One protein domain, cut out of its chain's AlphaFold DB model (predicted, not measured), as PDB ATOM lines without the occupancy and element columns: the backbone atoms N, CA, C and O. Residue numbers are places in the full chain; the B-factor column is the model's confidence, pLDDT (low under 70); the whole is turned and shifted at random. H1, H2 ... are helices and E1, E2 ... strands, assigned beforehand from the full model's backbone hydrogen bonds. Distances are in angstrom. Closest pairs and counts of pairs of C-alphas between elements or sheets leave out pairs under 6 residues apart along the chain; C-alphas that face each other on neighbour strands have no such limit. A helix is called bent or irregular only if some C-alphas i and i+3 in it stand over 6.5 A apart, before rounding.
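AT A GLANCE: This is residues 116 to 283 of the 625 residues of an uncharacterized protein of Candidatus Gastranaerophilales bacterium (UniProt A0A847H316). Two helices, H2 and H6, run through the middle, between an antiparallel pair, H1 and H7, at one end and the helical hairpin of H4 and H5 at the other. The small strand hairpin of E1 and E2 fits in among H1, H5, the last residues of H2 and the first residues of H6. The printed part has 168 residues, with seven named helices and two named strands in the order H1 H2 H3 H4 H5 E1 E2 H6 H7; the sheet, E1 - E2, is antiparallel and the class is mostly helix. The whole is compact, with a radius of gyration of the C-alphas of 15.7 A and spans of 43 by 35 by 28 A.

HOW THE PARTS SIT: H1, residues 121 to 136, touches H2, residues 144 to 159, with residues 127 to 134 alone; the closest C-alphas are those of Ser 130 and Leu 155, 5.7 A. H3, residues 161 to 166, and H4, residues 168 to 187, form a hairpin, closest at the C-alphas of Arg 164 and Ile 171, 5.6 A. H4 touches H2 at a shallow tilt of 34.8 degrees, only just short of steep, opposite ways, closest at the C-alphas of Tyr 152 and Ala 182, 5.1 A. H5, residues 195 to 212, forms a hairpin with H4 at 10 degrees, closest at the C-alphas of Ile 181 and Ile 201, 5.4 A. E1, residues 221 to 224, and E2, residues 228 to 231, are a hairpin, with N 222 and O 230 at 2.9 A and N 224 and O 228 at 2.8 A, within hydrogen-bond range. The hub is H6, residues 232 to 254, with a kink of 35 degrees near residue 242; it touches four helices, among them H2, closest at the C-alphas of Ala 144 and Ala 251, 5.2 A. H7, residues 260 to 283, touches H1 at 10 degrees, opposite ways, closest at the C-alphas of Ser 136 and Lys 261, 5.4 A. H7 and H5 are apart. Every O i to N i+4 pair is within hydrogen-bond range in H1, H2, H3 and H5, against 14 of 16 in H4, 16 of 19 in H6 and 18 of 20 in H7.

IN THESE COORDINATES: H1 begins at C-alpha 121, (38.637, 33.392, -35.010), and is 22.2 A long; H2 is 22.5 A. H4 is 29.5 A and irregular, with C-alphas 169 and 172 8.4 A apart; H5 is 25.9 A and H6 29.7 A. H7, 32.7 A, ends at C-alpha 283, (34.222, 26.816, -42.855).

THE WHOLE: The C-alphas farthest apart, those of Asp 169 and Leu 281, are 47.8 A apart. The printed part has no cut and no long link. Mean pLDDT of the printed part is 90.7; residue 142 is under 70.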
ATOM      1  N   ALA A 116      28.989  29.742 -31.413       89.56
ATOM      2  CA  ALA A 116      30.325  30.334 -31.423       89.56
ATOM      3  C   ALA A 116      31.054  30.148 -32.769       89.56
ATOM      4  O   ALA A 116      31.883  30.977 -33.127       89.56
ATOM      5  N   THR A 117      30.735  29.128 -33.573       86.88
ATOM      6  CA  THR A 117      31.376  28.931 -34.889       86.88
ATOM      7  C   THR A 117      30.892  29.889 -35.969       86.88
ATOM      8  O   THR A 117      31.360  29.806 -37.104       86.88
ATOM      9  N   ASN A 118      29.931  30.751 -35.661       86.31
ATOM     10  CA  ASN A 118      29.525  31.832 -36.552       86.31
ATOM     11  C   ASN A 118      30.303  33.122 -36.267       86.31
ATOM     12  O   ASN A 118      30.072  34.136 -36.917       86.31
ATOM     13  N   ILE A 119      31.251  33.067 -35.326       89.25
ATOM     14  CA  ILE A 119      32.134  34.161 -34.940       89.25
ATOM     15  C   ILE A 119      33.507  33.934 -35.570       89.25
ATOM     16  O   ILE A 119      34.021  32.813 -35.582       89.25
ATOM     17  N   GLN A 120      34.125  35.006 -36.053       88.69
ATOM     18  CA  GLN A 120      35.489  34.974 -36.581       88.69
ATOM     19  C   GLN A 120      36.519  34.587 -35.508       88.69
ATOM     20  O   GLN A 120      36.384  34.976 -34.346       88.69
ATOM     21  N   TYR A 121      37.593  33.902 -35.904       90.12
ATOM     22  CA  TYR A 121      38.637  33.392 -35.010       90.12
ATOM     23  C   TYR A 121      39.198  34.472 -34.087       90.12
ATOM     24  O   TYR A 121      39.199  34.295 -32.875       90.12
ATOM     25  N   LYS A 122      39.614  35.622 -34.638       90.31
ATOM     26  CA  LYS A 122      40.197  36.712 -33.834       90.31
ATOM     27  C   LYS A 122      39.221  37.241 -32.787       90.31
ATOM     28  O   LYS A 122      39.627  37.565 -31.676       90.31
ATOM     29  N   THR A 123      37.936  37.323 -33.133       93.00
ATOM     30  CA  THR A 123      36.897  37.746 -32.192       93.00
ATOM     31  C   THR A 123      36.668  36.683 -31.124       93.00
ATOM     32  O   THR A 123      36.618  37.041 -29.955       93.00
ATOM     33  N   GLN A 124      36.619  35.392 -31.476       93.81
ATOM     34  CA  GLN A 124      36.559  34.317 -30.478       93.81
ATOM     35  C   GLN A 124      37.768  34.353 -29.536       93.81
ATOM     36  O   GLN A 124      37.596  34.236 -28.328       93.81
ATOM     37  N   ASP A 125      38.977  34.545 -30.069       94.25
ATOM     38  CA  ASP A 125      40.208  34.639 -29.280       94.25
ATOM     39  C   ASP A 125      40.137  35.824 -28.294       94.25
ATOM     40  O   ASP A 125      40.420  35.654 -27.108       94.25
ATOM     41  N   ALA A 126      39.675  37.001 -28.739       95.06
ATOM     42  CA  ALA A 126      39.476  38.170 -27.873       95.06
ATOM     43  C   ALA A 126      38.416  37.928 -26.778       95.06
ATOM     44  O   ALA A 126      38.657  38.224 -25.607       95.06
ATOM     45  N   LEU A 127      37.270  37.339 -27.137       96.81
ATOM     46  CA  LEU A 127      36.187  37.013 -26.202       96.81
ATOM     47  C   LEU A 127      36.624  35.976 -25.156       96.81
ATOM     48  O   LEU A 127      36.329  36.144 -23.970       96.81
ATOM     49  N   THR A 128      37.375  34.953 -25.573       96.19
ATOM     50  CA  THR A 128      37.963  33.941 -24.685       96.19
ATOM     51  C   THR A 128      39.005  34.539 -23.754       96.19
ATOM     52  O   THR A 128      39.021  34.201 -22.574       96.19
ATOM     53  N   ASN A 129      39.862  35.437 -24.237       95.12
ATOM     54  CA  ASN A 129      40.859  36.085 -23.385       95.12
ATOM     55  C   ASN A 129      40.210  36.976 -22.322       95.12
ATOM     56  O   ASN A 129      40.621  36.928 -21.166       95.12
ATOM     57  N   SER A 130      39.154  37.711 -22.677       94.69
ATOM     58  CA  SER A 130      38.366  38.450 -21.688       94.69
ATOM     59  C   SER A 130      37.736  37.514 -20.652       94.69
ATOM     60  O   SER A 130      37.793  37.769 -19.450       94.69
ATOM     61  N   PHE A 131      37.215  36.365 -21.092       95.06
ATOM     62  CA  PHE A 131      36.615  35.395 -20.180       95.06
ATOM     63  C   PHE A 131      37.637  34.752 -19.232       95.06
ATOM     64  O   PHE A 131      37.359  34.565 -18.051       95.06
ATOM     65  N   LYS A 132      38.856  34.477 -19.714       94.25
ATOM     66  CA  LYS A 132      39.969  34.040 -18.860       94.25
ATOM     67  C   LYS A 132      40.287  35.062 -17.779       94.25
ATOM     68  O   LYS A 132      40.548  34.666 -16.646       94.25
ATOM     69  N   ASN A 133      40.269  36.351 -18.118       92.44
ATOM     70  CA  ASN A 133      40.541  37.410 -17.149       92.44
ATOM     71  C   ASN A 133      39.474  37.429 -16.050       92.44
ATOM     72  O   ASN A 133      39.844  37.473 -14.882       92.44
ATOM     73  N   LEU A 134      38.193  37.273 -16.408       92.88
ATOM     74  CA  LEU A 134      37.117  37.100 -15.428       92.88
ATOM     75  C   LEU A 134      37.356  35.866 -14.545       92.88
ATOM     76  O   LEU A 134      37.425  35.996 -13.333       92.88
ATOM     77  N   ILE A 135      37.552  34.674 -15.122       91.25
ATOM     78  CA  ILE A 135      37.771  33.435 -14.344       91.25
ATOM     79  C   ILE A 135      38.989  33.557 -13.410       91.25
ATOM     80  O   ILE A 135      38.977  33.040 -12.295       91.25
ATOM     81  N   SER A 136      40.036  34.268 -13.836       89.44
ATOM     82  CA  SER A 136      41.255  34.476 -13.039       89.44
ATOM     83  C   SER A 136      41.032  35.324 -11.783       89.44
ATOM     84  O   SER A 136      41.850  35.250 -10.862       89.44
ATOM     85  N   GLN A 137      39.943  36.097 -11.746       88.06
ATOM     86  CA  GLN A 137      39.486  36.874 -10.591       88.06
ATOM     87  C   GLN A 137      38.641  36.033  -9.611       88.06
ATOM     88  O   GLN A 137      38.172  36.567  -8.614       88.06
ATOM     89  N   SER A 138      38.485  34.724  -9.861       75.44
ATOM     90  CA  SER A 138      37.741  33.773  -9.018       75.44
ATOM     91  C   SER A 138      36.288  34.193  -8.702       75.44
ATOM     92  O   SER A 138      35.913  34.228  -7.531       75.44
ATOM     93  N   PRO A 139      35.452  34.508  -9.711       74.75
ATOM     94  CA  PRO A 139      34.045  34.860  -9.502       74.75
ATOM     95  C   PRO A 139      33.252  33.684  -8.919       74.75
ATOM     96  O   PRO A 139      33.641  32.527  -9.080       74.75
ATOM     97  N   THR A 140      32.110  33.967  -8.290       72.69
ATOM     98  CA  THR A 140      31.188  32.920  -7.820       72.69
ATOM     99  C   THR A 140      30.251  32.515  -8.957       72.69
ATOM    100  O   THR A 140      29.624  33.366  -9.576       72.69
ATOM    101  N   VAL A 141      30.107  31.215  -9.231       71.88
ATOM    102  CA  VAL A 141      29.154  30.706 -10.239       71.88
ATOM    103  C   VAL A 141      27.862  30.278  -9.534       71.88
ATOM    104  O   VAL A 141      27.532  29.097  -9.476       71.88
ATOM    105  N   ALA A 142      27.147  31.236  -8.939       67.44
ATOM    106  CA  ALA A 142      25.885  30.950  -8.245       67.44
ATOM    107  C   ALA A 142      24.763  30.570  -9.237       67.44
ATOM    108  O   ALA A 142      24.023  29.609  -9.023       67.44
ATOM    109  N   ASP A 143      24.685  31.289 -10.361       81.88
ATOM    110  CA  ASP A 143      23.728  31.095 -11.453       81.88
ATOM    111  C   ASP A 143      24.389  31.405 -12.813       81.88
ATOM    112  O   ASP A 143      25.251  32.280 -12.933       81.88
ATOM    113  N   ALA A 144      23.980  30.693 -13.868       84.25
ATOM    114  CA  ALA A 144      24.499  30.906 -15.220       84.25
ATOM    115  C   ALA A 144      24.111  32.277 -15.799       84.25
ATOM    116  O   ALA A 144      24.879  32.855 -16.573       84.25
ATOM    117  N   GLY A 145      22.940  32.808 -15.433       86.94
ATOM    118  CA  GLY A 145      22.502  34.144 -15.829       86.94
ATOM    119  C   GLY A 145      23.365  35.252 -15.222       86.94
ATOM    120  O   GLY A 145      23.786  36.164 -15.934       86.94
ATOM    121  N   GLU A 146      23.666  35.163 -13.931       88.19
ATOM    122  CA  GLU A 146      24.524  36.080 -13.186       88.19
ATOM    123  C   GLU A 146      25.964  36.025 -13.691       88.19
ATOM    124  O   GLU A 146      26.517  37.060 -14.060       88.19
ATOM    125  N   PHE A 147      26.517  34.826 -13.877       89.69
ATOM    126  CA  PHE A 147      27.854  34.656 -14.445       89.69
ATOM    127  C   PHE A 147      27.973  35.245 -15.861       89.69
ATOM    128  O   PHE A 147      28.974  35.870 -16.221       89.69
ATOM    129  N   LYS A 148      26.917  35.122 -16.678       91.94
ATOM    130  CA  LYS A 148      26.841  35.767 -17.997       91.94
ATOM    131  C   LYS A 148      26.782  37.297 -17.892       91.94
ATOM    132  O   LYS A 148      27.435  37.976 -18.685       91.94
ATOM    133  N   LYS A 149      26.047  37.855 -16.925       93.25
ATOM    134  CA  LYS A 149      26.026  39.308 -16.662       93.25
ATOM    135  C   LYS A 149      27.401  39.816 -16.225       93.25
ATOM    136  O   LYS A 149      27.842  40.851 -16.724       93.25
ATOM    137  N   GLU A 150      28.088  39.096 -15.342       93.56
ATOM    138  CA  GLU A 150      29.461  39.414 -14.932       93.56
ATOM    139  C   GLU A 150      30.428  39.371 -16.116       93.56
ATOM    140  O   GLU A 150      31.225  40.293 -16.293       93.56
ATOM    141  N   TYR A 151      30.298  38.366 -16.987       95.44
ATOM    142  CA  TYR A 151      31.066  38.293 -18.227       95.44
ATOM    143  C   TYR A 151      30.872  39.525 -19.110       95.44
ATOM    144  O   TYR A 151      31.858  40.109 -19.561       95.44
ATOM    145  N   TYR A 152      29.631  39.969 -19.324       97.06
ATOM    146  CA  TYR A 152      29.371  41.182 -20.101       97.06
ATOM    147  C   TYR A 152      29.974  42.424 -19.450       97.06
ATOM    148  O   TYR A 152      30.619  43.210 -20.139       97.06
ATOM    149  N   LYS A 153      29.824  42.583 -18.131       96.19
ATOM    150  CA  LYS A 153      30.428  43.703 -17.397       96.19
ATOM    151  C   LYS A 153      31.947  43.710 -17.553       96.19
ATOM    152  O   LYS A 153      32.503  44.736 -17.928       96.19
ATOM    153  N   ASN A 154      32.609  42.573 -17.333       95.81
ATOM    154  CA  ASN A 154      34.058  42.453 -17.485       95.81
ATOM    155  C   ASN A 154      34.505  42.780 -18.917       95.81
ATOM    156  O   ASN A 154      35.374  43.625 -19.111       95.81
ATOM    157  N   LEU A 155      33.868  42.172 -19.922       96.81
ATOM    158  CA  LEU A 155      34.200  42.376 -21.332       96.81
ATOM    159  C   LEU A 155      34.082  43.843 -21.758       96.81
ATOM    160  O   LEU A 155      34.982  44.381 -22.404       96.81
ATOM    161  N   ILE A 156      32.967  44.487 -21.412       97.19
ATOM    162  CA  ILE A 156      32.722  45.880 -21.782       97.19
ATOM    163  C   ILE A 156      33.651  46.808 -21.002       97.19
ATOM    164  O   ILE A 156      34.233  47.713 -21.597       97.19
ATOM    165  N   ASN A 157      33.886  46.549 -19.713       95.31
ATOM    166  CA  ASN A 157      34.864  47.312 -18.947       95.31
ATOM    167  C   ASN A 157      36.247  47.236 -19.594       95.31
ATOM    168  O   ASN A 157      36.849  48.277 -19.827       95.31
ATOM    169  N   GLU A 158      36.729  46.051 -19.969       95.44
ATOM    170  CA  GLU A 158      38.015  45.919 -20.660       95.44
ATOM    171  C   GLU A 158      38.072  46.691 -21.985       95.44
ATOM    172  O   GLU A 158      39.109  47.270 -22.309       95.44
ATOM    173  N   ALA A 159      36.973  46.730 -22.744       95.06
ATOM    174  CA  ALA A 159      36.902  47.454 -24.013       95.06
ATOM    175  C   ALA A 159      36.946  48.989 -23.851       95.06
ATOM    176  O   ALA A 159      37.412  49.679 -24.755       95.06
ATOM    177  N   PHE A 160      36.499  49.517 -22.705       94.75
ATOM    178  CA  PHE A 160      36.485  50.955 -22.392       94.75
ATOM    179  C   PHE A 160      37.675  51.428 -21.539       94.75
ATOM    180  O   PHE A 160      37.745  52.598 -21.161       94.75
ATOM    181  N   GLU A 161      38.647  50.559 -21.257       92.19
ATOM    182  CA  GLU A 161      39.887  50.955 -20.579       92.19
ATOM    183  C   GLU A 161      40.664  52.057 -21.332       92.19
ATOM    184  O   GLU A 161      41.058  53.034 -20.691       92.19
ATOM    185  N   PRO A 162      40.808  52.012 -22.675       88.94
ATOM    186  CA  PRO A 162      41.439  53.103 -23.419       88.94
ATOM    187  C   PRO A 162      40.710  54.444 -23.262       88.94
ATOM    188  O   PRO A 162      41.355  55.489 -23.226       88.94
ATOM    189  N   HIS A 163      39.378  54.437 -23.129       90.75
ATOM    190  CA  HIS A 163      38.593  55.656 -22.898       90.75
ATOM    191  C   HIS A 163      38.890  56.258 -21.529       90.75
ATOM    192  O   HIS A 163      39.079  57.469 -21.435       90.75
ATOM    193  N   ARG A 164      38.985  55.421 -20.486       92.50
ATOM    194  CA  ARG A 164      39.356  55.870 -19.135       92.50
ATOM    195  C   ARG A 164      40.765  56.453 -19.102       92.50
ATOM    196  O   ARG A 164      40.968  57.504 -18.508       92.50
ATOM    197  N   GLN A 165      41.710  55.819 -19.794       89.19
ATOM    198  CA  GLN A 165      43.086  56.314 -19.908       89.19
ATOM    199  C   GLN A 165      43.164  57.635 -20.677       89.19
ATOM    200  O   GLN A 165      43.893  58.541 -20.283       89.19
ATOM    201  N   ALA A 166      42.390  57.771 -21.756       85.25
ATOM    202  CA  ALA A 166      42.341  59.004 -22.532       85.25
ATOM    203  C   ALA A 166      41.677  60.164 -21.767       85.25
ATOM    204  O   ALA A 166      41.955  61.326 -22.071       85.25
ATOM    205  N   ARG A 167      40.764  59.869 -20.826       83.06
ATOM    206  CA  ARG A 167      39.919  60.853 -20.124       83.06
ATOM    207  C   ARG A 167      39.718  60.482 -18.645       83.06
ATOM    208  O   ARG A 167      38.606  60.115 -18.250       83.06
ATOM    209  N   PRO A 168      40.765  60.604 -17.809       85.69
ATOM    210  CA  PRO A 168      40.672  60.298 -16.381       85.69
ATOM    211  C   PRO A 168      39.692  61.222 -15.636       85.69
ATOM    212  O   PRO A 168      39.152  60.845 -14.602       85.69
ATOM    213  N   ASP A 169      39.405  62.401 -16.196       87.31
ATOM    214  CA  ASP A 169      38.442  63.385 -15.696       87.31
ATOM    215  C   ASP A 169      36.971  62.952 -15.834       87.31
ATOM    216  O   ASP A 169      36.112  63.532 -15.177       87.31
ATOM    217  N   ASN A 170      36.662  61.937 -16.654       86.56
ATOM    218  CA  ASN A 170      35.280  61.552 -16.964       86.56
ATOM    219  C   ASN A 170      34.976  60.051 -16.765       86.56
ATOM    220  O   ASN A 170      34.119  59.461 -17.427       86.56
ATOM    221  N   ILE A 171      35.685  59.406 -15.835       92.00
ATOM    222  CA  ILE A 171      35.549  57.966 -15.556       92.00
ATOM    223  C   ILE A 171      34.112  57.583 -15.157       92.00
ATOM    224  O   ILE A 171      33.638  56.511 -15.533       92.00
ATOM    225  N   ALA A 172      33.396  58.446 -14.430       93.00
ATOM    226  CA  ALA A 172      32.035  58.162 -13.968       93.00
ATOM    227  C   ALA A 172      31.034  58.003 -15.128       93.00
ATOM    228  O   ALA A 172      30.240  57.058 -15.133       93.00
ATOM    229  N   GLU A 173      31.088  58.881 -16.134       91.75
ATOM    230  CA  GLU A 173      30.222  58.790 -17.314       91.75
ATOM    231  C   GLU A 173      30.575  57.570 -18.174       91.75
ATOM    232  O   GLU A 173      29.679  56.835 -18.596       91.75
ATOM    233  N   ILE A 174      31.875  57.293 -18.346       93.56
ATOM    234  CA  ILE A 174      32.362  56.099 -19.052       93.56
ATOM    235  C   ILE A 174      31.820  54.834 -18.385       93.56
ATOM    236  O   ILE A 174      31.268  53.965 -19.060       93.56
ATOM    237  N   ASN A 175      31.929  54.739 -17.059       95.56
ATOM    238  CA  ASN A 175      31.451  53.584 -16.307       95.56
ATOM    239  C   ASN A 175      29.927  53.436 -16.394       95.56
ATOM    240  O   ASN A 175      29.436  52.319 -16.548       95.56
ATOM    241  N   LYS A 176      29.173  54.543 -16.372       96.12
ATOM    242  CA  LYS A 176      27.716  54.523 -16.564       96.12
ATOM    243  C   LYS A 176      27.333  54.005 -17.952       96.12
ATOM    244  O   LYS A 176      26.443  53.164 -18.071       96.12
ATOM    245  N   GLY A 177      28.002  54.479 -19.002       96.31
ATOM    246  CA  GLY A 177      27.757  54.020 -20.369       96.31
ATOM    247  C   GLY A 177      28.163  52.557 -20.583       96.31
ATOM    248  O   GLY A 177      27.402  51.788 -21.170       96.31
ATOM    249  N   ALA A 178      29.311  52.142 -20.042       96.81
ATOM    250  CA  ALA A 178      29.769  50.753 -20.055       96.81
ATOM    251  C   ALA A 178      28.787  49.814 -19.329       96.81
ATOM    252  O   ALA A 178      28.417  48.770 -19.872       96.81
ATOM    253  N   ALA A 179      28.304  50.209 -18.146       97.75
ATOM    254  CA  ALA A 179      27.299  49.463 -17.393       97.75
ATOM    255  C   ALA A 179      25.998  49.312 -18.190       97.75
ATOM    256  O   ALA A 179      25.511  48.196 -18.357       97.75
ATOM    257  N   LYS A 180      25.503  50.405 -18.783       97.69
ATOM    258  CA  LYS A 180      24.305  50.396 -19.630       97.69
ATOM    259  C   LYS A 180      24.428  49.435 -20.817       97.69
ATOM    260  O   LYS A 180      23.488  48.712 -21.133       97.69
ATOM    261  N   ILE A 181      25.589  49.393 -21.475       98.00
ATOM    262  CA  ILE A 181      25.837  48.444 -22.571       98.00
ATOM    263  C   ILE A 181      25.773  46.997 -22.057       98.00
ATOM    264  O   ILE A 181      25.122  46.159 -22.681       98.00
ATOM    265  N   ALA A 182      26.419  46.701 -20.926       97.56
ATOM    266  CA  ALA A 182      26.410  45.365 -20.331       97.56
ATOM    267  C   ALA A 182      25.001  44.929 -19.877       97.56
ATOM    268  O   ALA A 182      24.618  43.774 -20.073       97.56
ATOM    269  N   GLU A 183      24.211  45.849 -19.321       97.19
ATOM    270  CA  GLU A 183      22.809  45.628 -18.953       97.19
ATOM    271  C   GLU A 183      21.951  45.325 -20.182       97.19
ATOM    272  O   GLU A 183      21.248  44.313 -20.213       97.19
ATOM    273  N   ASN A 184      22.076  46.126 -21.241       97.81
ATOM    274  CA  ASN A 184      21.355  45.889 -22.488       97.81
ATOM    275  C   ASN A 184      21.730  44.544 -23.124       97.81
ATOM    276  O   ASN A 184      20.847  43.828 -23.596       97.81
ATOM    277  N   LEU A 185      23.009  44.146 -23.088       97.25
ATOM    278  CA  LEU A 185      23.444  42.816 -23.535       97.25
ATOM    279  C   LEU A 185      22.760  41.683 -22.757       97.25
ATOM    280  O   LEU A 185      22.418  40.659 -23.348       97.25
ATOM    281  N   ALA A 186      22.535  41.860 -21.454       95.25
ATOM    282  CA  ALA A 186      21.848  40.880 -20.616       95.25
ATOM    283  C   ALA A 186      20.342  40.771 -20.900       95.25
ATOM    284  O   ALA A 186      19.751  39.723 -20.637       95.25
ATOM    285  N   LEU A 187      19.725  41.825 -21.440       96.00
ATOM    286  CA  LEU A 187      18.298  41.858 -21.770       96.00
ATOM    287  C   LEU A 187      17.983  41.282 -23.159       96.00
ATOM    288  O   LEU A 187      16.853  40.850 -23.396       96.00
ATOM    289  N   ILE A 188      18.957  41.245 -24.072       95.31
ATOM    290  CA  ILE A 188      18.739  40.746 -25.435       95.31
ATOM    291  C   ILE A 188      18.595  39.221 -25.428       95.31
ATOM    292  O   ILE A 188      19.533  38.480 -25.137       95.31
ATOM    293  N   LYS A 189      17.423  38.744 -25.857       89.75
ATOM    294  CA  LYS A 189      17.156  37.319 -26.102       89.75
ATOM    295  C   LYS A 189      17.361  36.962 -27.567       89.75
ATOM    296  O   LYS A 189      17.807  35.864 -27.889       89.75
ATOM    297  N   ASN A 190      17.013  37.874 -28.473       87.19
ATOM    298  CA  ASN A 190      17.205  37.699 -29.903       87.19
ATOM    299  C   ASN A 190      17.519  39.048 -30.566       87.19
ATOM    300  O   ASN A 190      16.608  39.858 -30.734       87.19
ATOM    301  N   PRO A 191      18.746  39.272 -31.070       85.69
ATOM    302  CA  PRO A 191      19.143  40.562 -31.636       85.69
ATOM    303  C   PRO A 191      18.329  40.968 -32.877       85.69
ATOM    304  O   PRO A 191      18.268  42.146 -33.221       85.69
ATOM    305  N   LYS A 192      17.668  40.017 -33.559       84.06
ATOM    306  CA  LYS A 192      16.757  40.325 -34.675       84.06
ATOM    307  C   LYS A 192      15.398  40.847 -34.206       84.06
ATOM    308  O   LYS A 192      14.749  41.547 -34.980       84.06
ATOM    309  N   LYS A 193      14.950  40.481 -33.002       89.38
ATOM    310  CA  LYS A 193      13.683  40.940 -32.408       89.38
ATOM    311  C   LYS A 193      13.907  42.165 -31.521       89.38
ATOM    312  O   LYS A 193      13.186  43.145 -31.648       89.38
ATOM    313  N   ASP A 194      14.984  42.159 -30.748       93.81
ATOM    314  CA  ASP A 194      15.335  43.187 -29.766       93.81
ATOM    315  C   ASP A 194      16.164  44.321 -30.399       93.81
ATOM    316  O   ASP A 194      17.177  44.772 -29.860       93.81
ATOM    317  N   LYS A 195      15.759  44.772 -31.595       92.44
ATOM    318  CA  LYS A 195      16.537  45.718 -32.415       92.44
ATOM    319  C   LYS A 195      16.781  47.055 -31.717       92.44
ATOM    320  O   LYS A 195      17.810  47.676 -31.965       92.44
ATOM    321  N   GLU A 196      15.856  47.503 -30.870       94.75
ATOM    322  CA  GLU A 196      15.989  48.775 -30.151       94.75
ATOM    323  C   GLU A 196      17.100  48.728 -29.096       94.75
ATOM    324  O   GLU A 196      17.902  49.656 -29.037       94.75
ATOM    325  N   LEU A 197      17.255  47.615 -28.366       96.19
ATOM    326  CA  LEU A 197      18.376  47.432 -27.432       96.19
ATOM    327  C   LEU A 197      19.719  47.426 -28.170       96.19
ATOM    328  O   LEU A 197      20.682  48.055 -27.732       96.19
ATOM    329  N   VAL A 198      19.777  46.767 -29.334       94.50
ATOM    330  CA  VAL A 198      20.977  46.776 -30.185       94.50
ATOM    331  C   VAL A 198      21.287  48.198 -30.661       94.50
ATOM    332  O   VAL A 198      22.433  48.634 -30.582       94.50
ATOM    333  N   LYS A 199      20.286  48.958 -31.120       93.56
ATOM    334  CA  LYS A 199      20.463  50.368 -31.508       93.56
ATOM    335  C   LYS A 199      20.935  51.232 -30.341       93.56
ATOM    336  O   LYS A 199      21.765  52.112 -30.547       93.56
ATOM    337  N   GLU A 200      20.441  50.986 -29.135       96.06
ATOM    338  CA  GLU A 200      20.843  51.728 -27.946       96.06
ATOM    339  C   GLU A 200      22.294  51.440 -27.545       96.06
ATOM    340  O   GLU A 200      23.032  52.376 -27.234       96.06
ATOM    341  N   ILE A 201      22.739  50.180 -27.632       97.06
ATOM    342  CA  ILE A 201      24.156  49.819 -27.466       97.06
ATOM    343  C   ILE A 201      25.007  50.586 -28.480       97.06
ATOM    344  O   ILE A 201      25.966  51.256 -28.097       97.06
ATOM    345  N   ARG A 202      24.625  50.549 -29.765       94.81
ATOM    346  CA  ARG A 202      25.321  51.279 -30.838       94.81
ATOM    347  C   ARG A 202      25.424  52.768 -30.517       94.81
ATOM    348  O   ARG A 202      26.510  53.336 -30.572       94.81
ATOM    349  N   GLN A 203      24.310  53.396 -30.149       94.56
ATOM    350  CA  GLN A 203      24.282  54.824 -29.852       94.56
ATOM    351  C   GLN A 203      25.122  55.174 -28.619       94.56
ATOM    352  O   GLN A 203      25.827  56.176 -28.652       94.56
ATOM    353  N   THR A 204      25.102  54.341 -27.577       96.19
ATOM    354  CA  THR A 204      25.907  54.553 -26.365       96.19
ATOM    355  C   THR A 204      27.404  54.496 -26.680       96.19
ATOM    356  O   THR A 204      28.148  55.375 -26.256       96.19
ATOM    357  N   VAL A 205      27.846  53.523 -27.489       95.94
ATOM    358  CA  VAL A 205      29.242  53.448 -27.964       95.94
ATOM    359  C   VAL A 205      29.618  54.699 -28.760       95.94
ATOM    360  O   VAL A 205      30.665  55.291 -28.507       95.94
ATOM    361  N   SER A 206      28.750  55.131 -29.677       94.62
ATOM    362  CA  SER A 206      28.962  56.326 -30.500       94.62
ATOM    363  C   SER A 206      29.105  57.603 -29.686       94.62
ATOM    364  O   SER A 206      30.002  58.407 -29.939       94.62
ATOM    365  N   ASP A 207      28.233  57.778 -28.698       93.81
ATOM    366  CA  ASP A 207      28.220  58.958 -27.842       93.81
ATOM    367  C   ASP A 207      29.492  59.022 -26.988       93.81
ATOM    368  O   ASP A 207      30.146  60.062 -26.959       93.81
ATOM    369  N   LEU A 208      29.918  57.898 -26.400       93.81
ATOM    370  CA  LEU A 208      31.187  57.812 -25.667       93.81
ATOM    371  C   LEU A 208      32.391  58.072 -26.584       93.81
ATOM    372  O   LEU A 208      33.285  58.847 -26.253       93.81
ATOM    373  N   ASN A 209      32.418  57.472 -27.774       93.31
ATOM    374  CA  ASN A 209      33.493  57.690 -28.740       93.31
ATOM    375  C   ASN A 209      33.638  59.177 -29.112       93.31
ATOM    376  O   ASN A 209      34.749  59.713 -29.091       93.31
ATOM    377  N   LYS A 210      32.525  59.882 -29.345       91.81
ATOM    378  CA  LYS A 210      32.515  61.334 -29.584       91.81
ATOM    379  C   LYS A 210      32.952  62.153 -28.370       91.81
ATOM    380  O   LYS A 210      33.808  63.029 -28.511       91.81
ATOM    381  N   ALA A 211      32.418  61.844 -27.191       89.12
ATOM    382  CA  ALA A 211      32.717  62.556 -25.948       89.12
ATOM    383  C   ALA A 211      34.188  62.414 -25.512       89.12
ATOM    384  O   ALA A 211      34.720  63.252 -24.777       89.12
ATOM    385  N   HIS A 212      34.874  61.368 -25.983       87.12
ATOM    386  CA  HIS A 212      36.259  61.075 -25.615       87.12
ATOM    387  C   HIS A 212      37.259  61.194 -26.776       87.12
ATOM    388  O   HIS A 212      38.456  61.042 -26.549       87.12
ATOM    389  N   GLY A 213      36.812  61.529 -27.992       84.75
ATOM    390  CA  GLY A 213      37.702  61.743 -29.139       84.75
ATOM    391  C   GLY A 213      38.263  60.455 -29.755       84.75
ATOM    392  O   GLY A 213      39.319  60.488 -30.384       84.75
ATOM    393  N   ILE A 214      37.589  59.319 -29.565       85.38
ATOM    394  CA  ILE A 214      38.043  57.985 -29.982       85.38
ATOM    395  C   ILE A 214      37.194  57.517 -31.166       85.38
ATOM    396  O   ILE A 214      35.982  57.686 -31.162       85.38
ATOM    397  N   ASN A 215      37.820  56.925 -32.192       83.75
ATOM    398  CA  ASN A 215      37.133  56.364 -33.367       83.75
ATOM    399  C   ASN A 215      36.132  57.331 -34.044       83.75
ATOM    400  O   ASN A 215      35.079  56.902 -34.492       83.75
ATOM    401  N   LEU A 216      36.417  58.636 -34.131       85.19
ATOM    402  CA  LEU A 216      35.449  59.653 -34.598       85.19
ATOM    403  C   LEU A 216      34.945  59.467 -36.044       85.19
ATOM    404  O   LEU A 216      33.933  60.040 -36.436       85.19
ATOM    405  N   ASP A 217      35.667  58.699 -36.849       82.50
ATOM    406  CA  ASP A 217      35.353  58.317 -38.226       82.50
ATOM    407  C   ASP A 217      34.538  57.012 -38.328       82.50
ATOM    408  O   ASP A 217      33.953  56.717 -39.372       82.50
ATOM    409  N   TYR A 218      34.498  56.242 -37.239       86.62
ATOM    410  CA  TYR A 218      33.716  55.022 -37.056       86.62
ATOM    411  C   TYR A 218      33.216  54.944 -35.610       86.62
ATOM    412  O   TYR A 218      33.527  54.010 -34.874       86.62
ATOM    413  N   SER A 219      32.463  55.949 -35.188       88.50
ATOM    414  CA  SER A 219      32.039  56.139 -33.795       88.50
ATOM    415  C   SER A 219      31.204  54.979 -33.254       88.50
ATOM    416  O   SER A 219      31.242  54.696 -32.068       88.50
ATOM    417  N   TYR A 220      30.508  54.228 -34.102       91.81
ATOM    418  CA  TYR A 220      29.807  53.013 -33.686       91.81
ATOM    419  C   TYR A 220      30.736  51.826 -33.394       91.81
ATOM    420  O   TYR A 220      30.260  50.777 -32.960       91.81
ATOM    421  N   ASN A 221      32.042  51.938 -33.644       92.69
ATOM    422  CA  ASN A 221      32.973  50.843 -33.423       92.69
ATOM    423  C   ASN A 221      33.439  50.764 -31.972       92.69
ATOM    424  O   ASN A 221      33.885  51.746 -31.376       92.69
ATOM    425  N   LEU A 222      33.447  49.539 -31.460       94.00
ATOM    426  CA  LEU A 222      34.075  49.182 -30.201       94.00
ATOM    427  C   LEU A 222      35.300  48.308 -30.474       94.00
ATOM    428  O   LEU A 222      35.267  47.398 -31.312       94.00
ATOM    429  N   THR A 223      36.383  48.587 -29.755       92.50
ATOM    430  CA  THR A 223      37.627  47.824 -29.832       92.50
ATOM    431  C   THR A 223      37.740  46.936 -28.603       92.50
ATOM    432  O   THR A 223      37.884  47.422 -27.488       92.50
ATOM    433  N   LEU A 224      37.684  45.621 -28.804       92.75
ATOM    434  CA  LEU A 224      37.961  44.663 -27.741       92.75
ATOM    435  C   LEU A 224      39.455  44.631 -27.407       92.75
ATOM    436  O   LEU A 224      40.320  44.829 -28.270       92.75
ATOM    437  N   LYS A 225      39.757  44.259 -26.163       83.62
ATOM    438  CA  LYS A 225      41.109  43.916 -25.717       83.62
ATOM    439  C   LYS A 225      41.680  42.806 -26.614       83.62
ATOM    440  O   LYS A 225      41.056  41.765 -26.808       83.62
ATOM    441  N   GLY A 226      42.840  43.062 -27.222       77.31
ATOM    442  CA  GLY A 226      43.399  42.243 -28.312       77.31
ATOM    443  C   GLY A 226      43.283  42.874 -29.709       77.31
ATOM    444  O   GLY A 226      43.682  42.257 -30.694       77.31
ATOM    445  N   GLY A 227      42.759  44.102 -29.809       85.00
ATOM    446  CA  GLY A 227      42.792  44.921 -31.029       85.00
ATOM    447  C   GLY A 227      41.684  44.614 -32.040       85.00
ATOM    448  O   GLY A 227      41.692  45.141 -33.153       85.00
ATOM    449  N   VAL A 228      40.712  43.774 -31.675       89.81
ATOM    450  CA  VAL A 228      39.568  43.459 -32.537       89.81
ATOM    451  C   VAL A 228      38.587  44.622 -32.500       89.81
ATOM    452  O   VAL A 228      37.900  44.827 -31.508       89.81
ATOM    453  N   THR A 229      38.511  45.369 -33.598       90.56
ATOM    454  CA  THR A 229      37.581  46.495 -33.750       90.56
ATOM    455  C   THR A 229      36.403  46.079 -34.621       90.56
ATOM    456  O   THR A 229      36.606  45.635 -35.753       90.56
ATOM    457  N   LYS A 230      35.177  46.220 -34.109       90.50
ATOM    458  CA  LYS A 230      33.936  45.926 -34.840       90.50
ATOM    459  C   LYS A 230      32.867  46.968 -34.541       90.50
ATOM    460  O   LYS A 230      32.867  47.578 -33.478       90.50
ATOM    461  N   GLU A 231      31.939  47.124 -35.477       89.94
ATOM    462  CA  GLU A 231      30.709  47.882 -35.258       89.94
ATOM    463  C   GLU A 231      29.920  47.241 -34.101       89.94
ATOM    464  O   GLU A 231      29.802  46.014 -34.031       89.94
ATOM    465  N   ALA A 232      29.428  48.056 -33.166       92.94
ATOM    466  CA  ALA A 232      28.859  47.597 -31.903       92.94
ATOM    467  C   ALA A 232      27.634  46.678 -32.067       92.94
ATOM    468  O   ALA A 232      27.463  45.743 -31.286       92.94
ATOM    469  N   GLY A 233      26.800  46.886 -33.089       90.50
ATOM    470  CA  GLY A 233      25.672  46.007 -33.401       90.50
ATOM    471  C   GLY A 233      26.114  44.625 -33.888       90.50
ATOM    472  O   GLY A 233      25.611  43.606 -33.411       90.50
ATOM    473  N   ALA A 234      27.098  44.570 -34.788       88.31
ATOM    474  CA  ALA A 234      27.707  43.309 -35.217       88.31
ATOM    475  C   ALA A 234      28.405  42.590 -34.049       88.31
ATOM    476  O   ALA A 234      28.220  41.387 -33.855       88.31
ATOM    477  N   LEU A 235      29.149  43.333 -33.228       93.31
ATOM    478  CA  LEU A 235      29.826  42.795 -32.053       93.31
ATOM    479  C   LEU A 235      28.837  42.267 -31.004       93.31
ATOM    480  O   LEU A 235      29.089  41.230 -30.403       93.31
ATOM    481  N   THR A 236      27.687  42.925 -30.832       95.19
ATOM    482  CA  THR A 236      26.601  42.455 -29.957       95.19
ATOM    483  C   THR A 236      26.158  41.045 -30.342       95.19
ATOM    484  O   THR A 236      26.039  40.176 -29.481       95.19
ATOM    485  N   LYS A 237      25.972  40.772 -31.641       91.62
ATOM    486  CA  LYS A 237      25.630  39.427 -32.125       91.62
ATOM    487  C   LYS A 237      26.728  38.409 -31.795       91.62
ATOM    488  O   LYS A 237      26.404  37.315 -31.340       91.62
ATOM    489  N   ASP A 238      27.997  38.765 -31.989       93.00
ATOM    490  CA  ASP A 238      29.126  37.884 -31.668       93.00
ATOM    491  C   ASP A 238      29.192  37.572 -30.165       93.00
ATOM    492  O   ASP A 238      29.346  36.413 -29.784       93.00
ATOM    493  N   ILE A 239      29.005  38.578 -29.304       95.75
ATOM    494  CA  ILE A 239      28.984  38.411 -27.844       95.75
ATOM    495  C   ILE A 239      27.861  37.458 -27.423       95.75
ATOM    496  O   ILE A 239      28.104  36.548 -26.632       95.75
ATOM    497  N   LEU A 240      26.654  37.621 -27.976       94.25
ATOM    498  CA  LEU A 240      25.500  36.766 -27.674       94.25
ATOM    499  C   LEU A 240      25.697  35.328 -28.174       94.25
ATOM    500  O   LEU A 240      25.390  34.372 -27.465       94.25
ATOM    501  N   ASN A 241      26.250  35.162 -29.379       92.44
ATOM    502  CA  ASN A 241      26.570  33.849 -29.933       92.44
ATOM    503  C   ASN A 241      27.645  33.126 -29.113       92.44
ATOM    504  O   ASN A 241      27.560  31.909 -28.935       92.44
ATOM    505  N   TYR A 242      28.650  33.858 -28.625       95.00
ATOM    506  CA  TYR A 242      29.714  33.315 -27.788       95.00
ATOM    507  C   TYR A 242      29.179  32.946 -26.411       95.00
ATOM    508  O   TYR A 242      29.463  31.865 -25.905       95.00
ATOM    509  N   SER A 243      28.377  33.814 -25.802       94.25
ATOM    510  CA  SER A 243      27.884  33.613 -24.446       94.25
ATOM    511  C   SER A 243      26.836  32.499 -24.360       94.25
ATOM    512  O   SER A 243      26.886  31.692 -23.434       94.25
ATOM    513  N   GLY A 244      25.955  32.388 -25.360       90.56
ATOM    514  CA  GLY A 244      24.966  31.311 -25.487       90.56
ATOM    515  C   GLY A 244      25.559  29.911 -25.685       90.56
ATOM    516  O   GLY A 244      24.866  28.911 -25.514       90.56
ATOM    517  N   ASP A 245      26.840  29.822 -26.045       91.00
ATOM    518  CA  ASP A 245      27.509  28.557 -26.342       91.00
ATOM    519  C   ASP A 245      28.660  28.266 -25.376       91.00
ATOM    520  O   ASP A 245      28.741  27.182 -24.807       91.00
ATOM    521  N   VAL A 246      29.558  29.226 -25.174       94.25
ATOM    522  CA  VAL A 246      30.763  29.066 -24.358       94.25
ATOM    523  C   VAL A 246      30.491  29.426 -22.904       94.25
ATOM    524  O   VAL A 246      30.687  28.578 -22.038       94.25
ATOM    525  N   VAL A 247      30.008  30.642 -22.624       93.62
ATOM    526  CA  VAL A 247      29.805  31.115 -21.239       93.62
ATOM    527  C   VAL A 247      28.803  30.230 -20.504       93.62
ATOM    528  O   VAL A 247      29.108  29.761 -19.412       93.62
ATOM    529  N   ASP A 248      27.680  29.890 -21.139       90.50
ATOM    530  CA  ASP A 248      26.672  29.005 -20.542       90.50
ATOM    531  C   ASP A 248      27.216  27.594 -20.248       90.50
ATOM    532  O   ASP A 248      26.843  26.980 -19.246       90.50
ATOM    533  N   LYS A 249      28.111  27.059 -21.092       91.62
ATOM    534  CA  LYS A 249      28.739  25.743 -20.866       91.62
ATOM    535  C   LYS A 249      29.793  25.785 -19.768       91.62
ATOM    536  O   LYS A 249      29.898  24.821 -19.017       91.62
ATOM    537  N   VAL A 250      30.547  26.877 -19.659       91.88
ATOM    538  CA  VAL A 250      31.490  27.089 -18.553       91.88
ATOM    539  C   VAL A 250      30.743  27.258 -17.235       91.88
ATOM    540  O   VAL A 250      31.079  26.566 -16.283       91.88
ATOM    541  N   ALA A 251      29.683  28.069 -17.196       89.81
ATOM    542  CA  ALA A 251      28.851  28.234 -16.004       89.81
ATOM    543  C   ALA A 251      28.321  26.885 -15.494       89.81
ATOM    544  O   ALA A 251      28.459  26.543 -14.326       89.81
ATOM    545  N   LYS A 252      27.766  26.071 -16.402       89.88
ATOM    546  CA  LYS A 252      27.261  24.733 -16.068       89.88
ATOM    547  C   LYS A 252      28.371  23.773 -15.645       89.88
ATOM    548  O   LYS A 252      28.171  23.007 -14.713       89.88
ATOM    549  N   GLY A 253      29.517  23.803 -16.327       88.12
ATOM    550  CA  GLY A 253      30.644  22.911 -16.051       88.12
ATOM    551  C   GLY A 253      31.389  23.222 -14.752       88.12
ATOM    552  O   GLY A 253      32.056  22.339 -14.227       88.12
ATOM    553  N   LEU A 254      31.280  24.451 -14.239       88.00
ATOM    554  CA  LEU A 254      31.970  24.907 -13.028       88.00
ATOM    555  C   LEU A 254      31.055  25.073 -11.811       88.00
ATOM    556  O   LEU A 254      31.543  25.481 -10.763       88.00
ATOM    557  N   LYS A 255      29.760  24.744 -11.922       84.25
ATOM    558  CA  LYS A 255      28.772  24.937 -10.848       84.25
ATOM    559  C   LYS A 255      29.195  24.307  -9.512       84.25
ATOM    560  O   LYS A 255      28.991  24.909  -8.466       84.25
ATOM    561  N   ASP A 256      29.820  23.132  -9.570       84.38
ATOM    562  CA  ASP A 256      30.242  22.370  -8.387       84.38
ATOM    563  C   ASP A 256      31.762  22.467  -8.127       84.38
ATOM    564  O   ASP A 256      32.313  21.739  -7.297       84.38
ATOM    565  N   SER A 257      32.477  23.342  -8.852       83.56
ATOM    566  CA  SER A 257      33.924  23.512  -8.690       83.56
ATOM    567  C   SER A 257      34.239  24.231  -7.379       83.56
ATOM    568  O   SER A 257      33.774  25.340  -7.124       83.56
ATOM    569  N   LYS A 258      35.108  23.621  -6.567       81.81
ATOM    570  CA  LYS A 258      35.646  24.238  -5.344       81.81
ATOM    571  C   LYS A 258      36.752  25.259  -5.634       81.81
ATOM    572  O   LYS A 258      37.094  26.044  -4.755       81.81
ATOM    573  N   ASN A 259      37.328  25.245  -6.840       83.88
ATOM    574  CA  ASN A 259      38.389  26.158  -7.257       83.88
ATOM    575  C   ASN A 259      38.232  26.559  -8.731       83.88
ATOM    576  O   ASN A 259      38.938  26.081  -9.622       83.88
ATOM    577  N   ILE A 260      37.324  27.506  -8.972       84.19
ATOM    578  CA  ILE A 260      36.979  28.020 -10.307       84.19
ATOM    579  C   ILE A 260      38.209  28.514 -11.076       84.19
ATOM    580  O   ILE A 260      38.279  28.351 -12.293       84.19
ATOM    581  N   LYS A 261      39.212  29.075 -10.394       84.75
ATOM    582  CA  LYS A 261      40.439  29.552 -11.040       84.75
ATOM    583  C   LYS A 261      41.288  28.404 -11.588       84.75
ATOM    584  O   LYS A 261      41.773  28.500 -12.717       84.75
ATOM    585  N   GLN A 262      41.469  27.336 -10.810       86.00
ATOM    586  CA  GLN A 262      42.249  26.166 -11.229       86.00
ATOM    587  C   GLN A 262      41.507  25.323 -12.271       86.00
ATOM    588  O   GLN A 262      42.123  24.906 -13.249       86.00
ATOM    589  N   ASP A 263      40.196  25.139 -12.118       87.50
ATOM    590  CA  ASP A 263      39.403  24.266 -12.993       87.50
ATOM    591  C   ASP A 263      38.909  24.987 -14.258       87.50
ATOM    592  O   ASP A 263      38.854  24.420 -15.357       87.50
ATOM    593  N   GLY A 264      38.572  26.270 -14.127       88.50
ATOM    594  CA  GLY A 264      37.900  27.049 -15.161       88.50
ATOM    595  C   GLY A 264      38.787  27.413 -16.341       88.50
ATOM    596  O   GLY A 264      38.339  27.326 -17.485       88.50
ATOM    597  N   ILE A 265      40.056  27.768 -16.109       91.56
ATOM    598  CA  ILE A 265      40.975  28.126 -17.201       91.56
ATOM    599  C   ILE A 265      41.283  26.915 -18.104       91.56
ATOM    600  O   ILE A 265      41.146  27.049 -19.328       91.56
ATOM    601  N   PRO A 266      41.646  25.723 -17.581       93.44
ATOM    602  CA  PRO A 266      41.797  24.520 -18.398       93.44
ATOM    603  C   PRO A 266      40.508  24.122 -19.122       93.44
ATOM    604  O   PRO A 266      40.553  23.809 -20.318       93.44
ATOM    605  N   PHE A 267      39.356  24.181 -18.440       93.12
ATOM    606  CA  PHE A 267      38.063  23.857 -19.042       93.12
ATOM    607  C   PHE A 267      37.724  24.798 -20.208       93.12
ATOM    608  O   PHE A 267      37.430  24.334 -21.315       93.12
ATOM    609  N   LEU A 268      37.855  26.112 -20.006       94.50
ATOM    610  CA  LEU A 268      37.647  27.123 -21.042       94.50
ATOM    611  C   LEU A 268      38.623  26.943 -22.212       94.50
ATOM    612  O   LEU A 268      38.204  27.011 -23.363       94.50
ATOM    613  N   ASN A 269      39.905  26.659 -21.956       94.88
ATOM    614  CA  ASN A 269      40.889  26.397 -23.015       94.88
ATOM    615  C   ASN A 269      40.509  25.181 -23.870       94.88
ATOM    616  O   ASN A 269      40.586  25.233 -25.102       94.88
ATOM    617  N   LYS A 270      40.076  24.088 -23.231       94.69
ATOM    618  CA  LYS A 270      39.612  22.881 -23.925       94.69
ATOM    619  C   LYS A 270      38.367  23.174 -24.760       94.69
ATOM    620  O   LYS A 270      38.288  22.747 -25.914       94.69
ATOM    621  N   LEU A 271      37.414  23.918 -24.201       93.75
ATOM    622  CA  LEU A 271      36.195  24.311 -24.895       93.75
ATOM    623  C   LEU A 271      36.506  25.223 -26.087       93.75
ATOM    624  O   LEU A 271      36.068  24.924 -27.196       93.75
ATOM    625  N   HIS A 272      37.333  26.254 -25.897       93.88
ATOM    626  CA  HIS A 272      37.796  27.158 -26.955       93.88
ATOM    627  C   HIS A 272      38.464  26.389 -28.093       93.88
ATOM    628  O   HIS A 272      38.062  26.526 -29.242       93.88
ATOM    629  N   LYS A 273      39.402  25.482 -27.787       92.56
ATOM    630  CA  LYS A 273      40.049  24.631 -28.801       92.56
ATOM    631  C   LYS A 273      39.027  23.819 -29.602       92.56
ATOM    632  O   LYS A 273      39.151  23.714 -30.820       92.56
ATOM    633  N   THR A 274      38.001  23.274 -28.949       91.75
ATOM    634  CA  THR A 274      36.898  22.579 -29.632       91.75
ATOM    635  C   THR A 274      36.089  23.527 -30.521       91.75
ATOM    636  O   THR A 274      35.757  23.164 -31.645       91.75
ATOM    637  N   LYS A 275      35.808  24.760 -30.081       90.81
ATOM    638  CA  LYS A 275      35.078  25.758 -30.884       90.81
ATOM    639  C   LYS A 275      35.851  26.231 -32.102       90.81
ATOM    640  O   LYS A 275      35.272  26.296 -33.183       90.81
ATOM    641  N   ILE A 276      37.153  26.438 -31.964       89.94
ATOM    642  CA  ILE A 276      38.054  26.739 -33.078       89.94
ATOM    643  C   ILE A 276      38.066  25.583 -34.087       89.94
ATOM    644  O   ILE A 276      37.924  25.820 -35.283       89.94
ATOM    645  N   LYS A 277      38.136  24.325 -33.631       89.06
ATOM    646  CA  LYS A 277      38.037  23.151 -34.520       89.06
ATOM    647  C   LYS A 277      36.691  23.076 -35.241       89.06
ATOM    648  O   LYS A 277      36.662  22.910 -36.458       89.06
ATOM    649  N   ASN A 278      35.588  23.250 -34.515       89.00
ATOM    650  CA  ASN A 278      34.242  23.248 -35.087       89.00
ATOM    651  C   ASN A 278      34.053  24.396 -36.089       89.00
ATOM    652  O   ASN A 278      33.401  24.217 -37.112       89.00
ATOM    653  N   ARG A 279      34.658  25.561 -35.830       88.19
ATOM    654  CA  ARG A 279      34.693  26.696 -36.757       88.19
ATOM    655  C   ARG A 279      35.419  26.340 -38.049       88.19
ATOM    656  O   ARG A 279      34.876  26.581 -39.123       88.19
ATOM    657  N   THR A 280      36.602  25.736 -37.945       88.06
ATOM    658  CA  THR A 280      37.376  25.266 -39.104       88.06
ATOM    659  C   THR A 280      36.588  24.246 -39.915       88.06
ATOM    660  O   THR A 280      36.531  24.353 -41.135       88.06
ATOM    661  N   LEU A 281      35.929  23.297 -39.247       87.81
ATOM    662  CA  LEU A 281      35.083  22.311 -39.910       87.81
ATOM    663  C   LEU A 281      33.884  22.969 -40.610       87.81
ATOM    664  O   LEU A 281      33.641  22.674 -41.776       87.81
ATOM    665  N   ASN A 282      33.174  23.884 -39.942       86.06
ATOM    666  CA  ASN A 282      32.058  24.615 -40.544       86.06
ATOM    667  C   ASN A 282      32.510  25.400 -41.787       86.06
ATOM    668  O   ASN A 282      31.868  25.322 -42.830       86.06
ATOM    669  N   LEU A 283      33.647  26.101 -41.712       86.50
ATOM    670  CA  LEU A 283      34.222  26.816 -42.855       86.50
ATOM    671  C   LEU A 283      34.578  25.881 -44.010       86.50
ATOM    672  O   LEU A 283      34.223  26.170 -45.151       86.50
TER     673      LEU A 283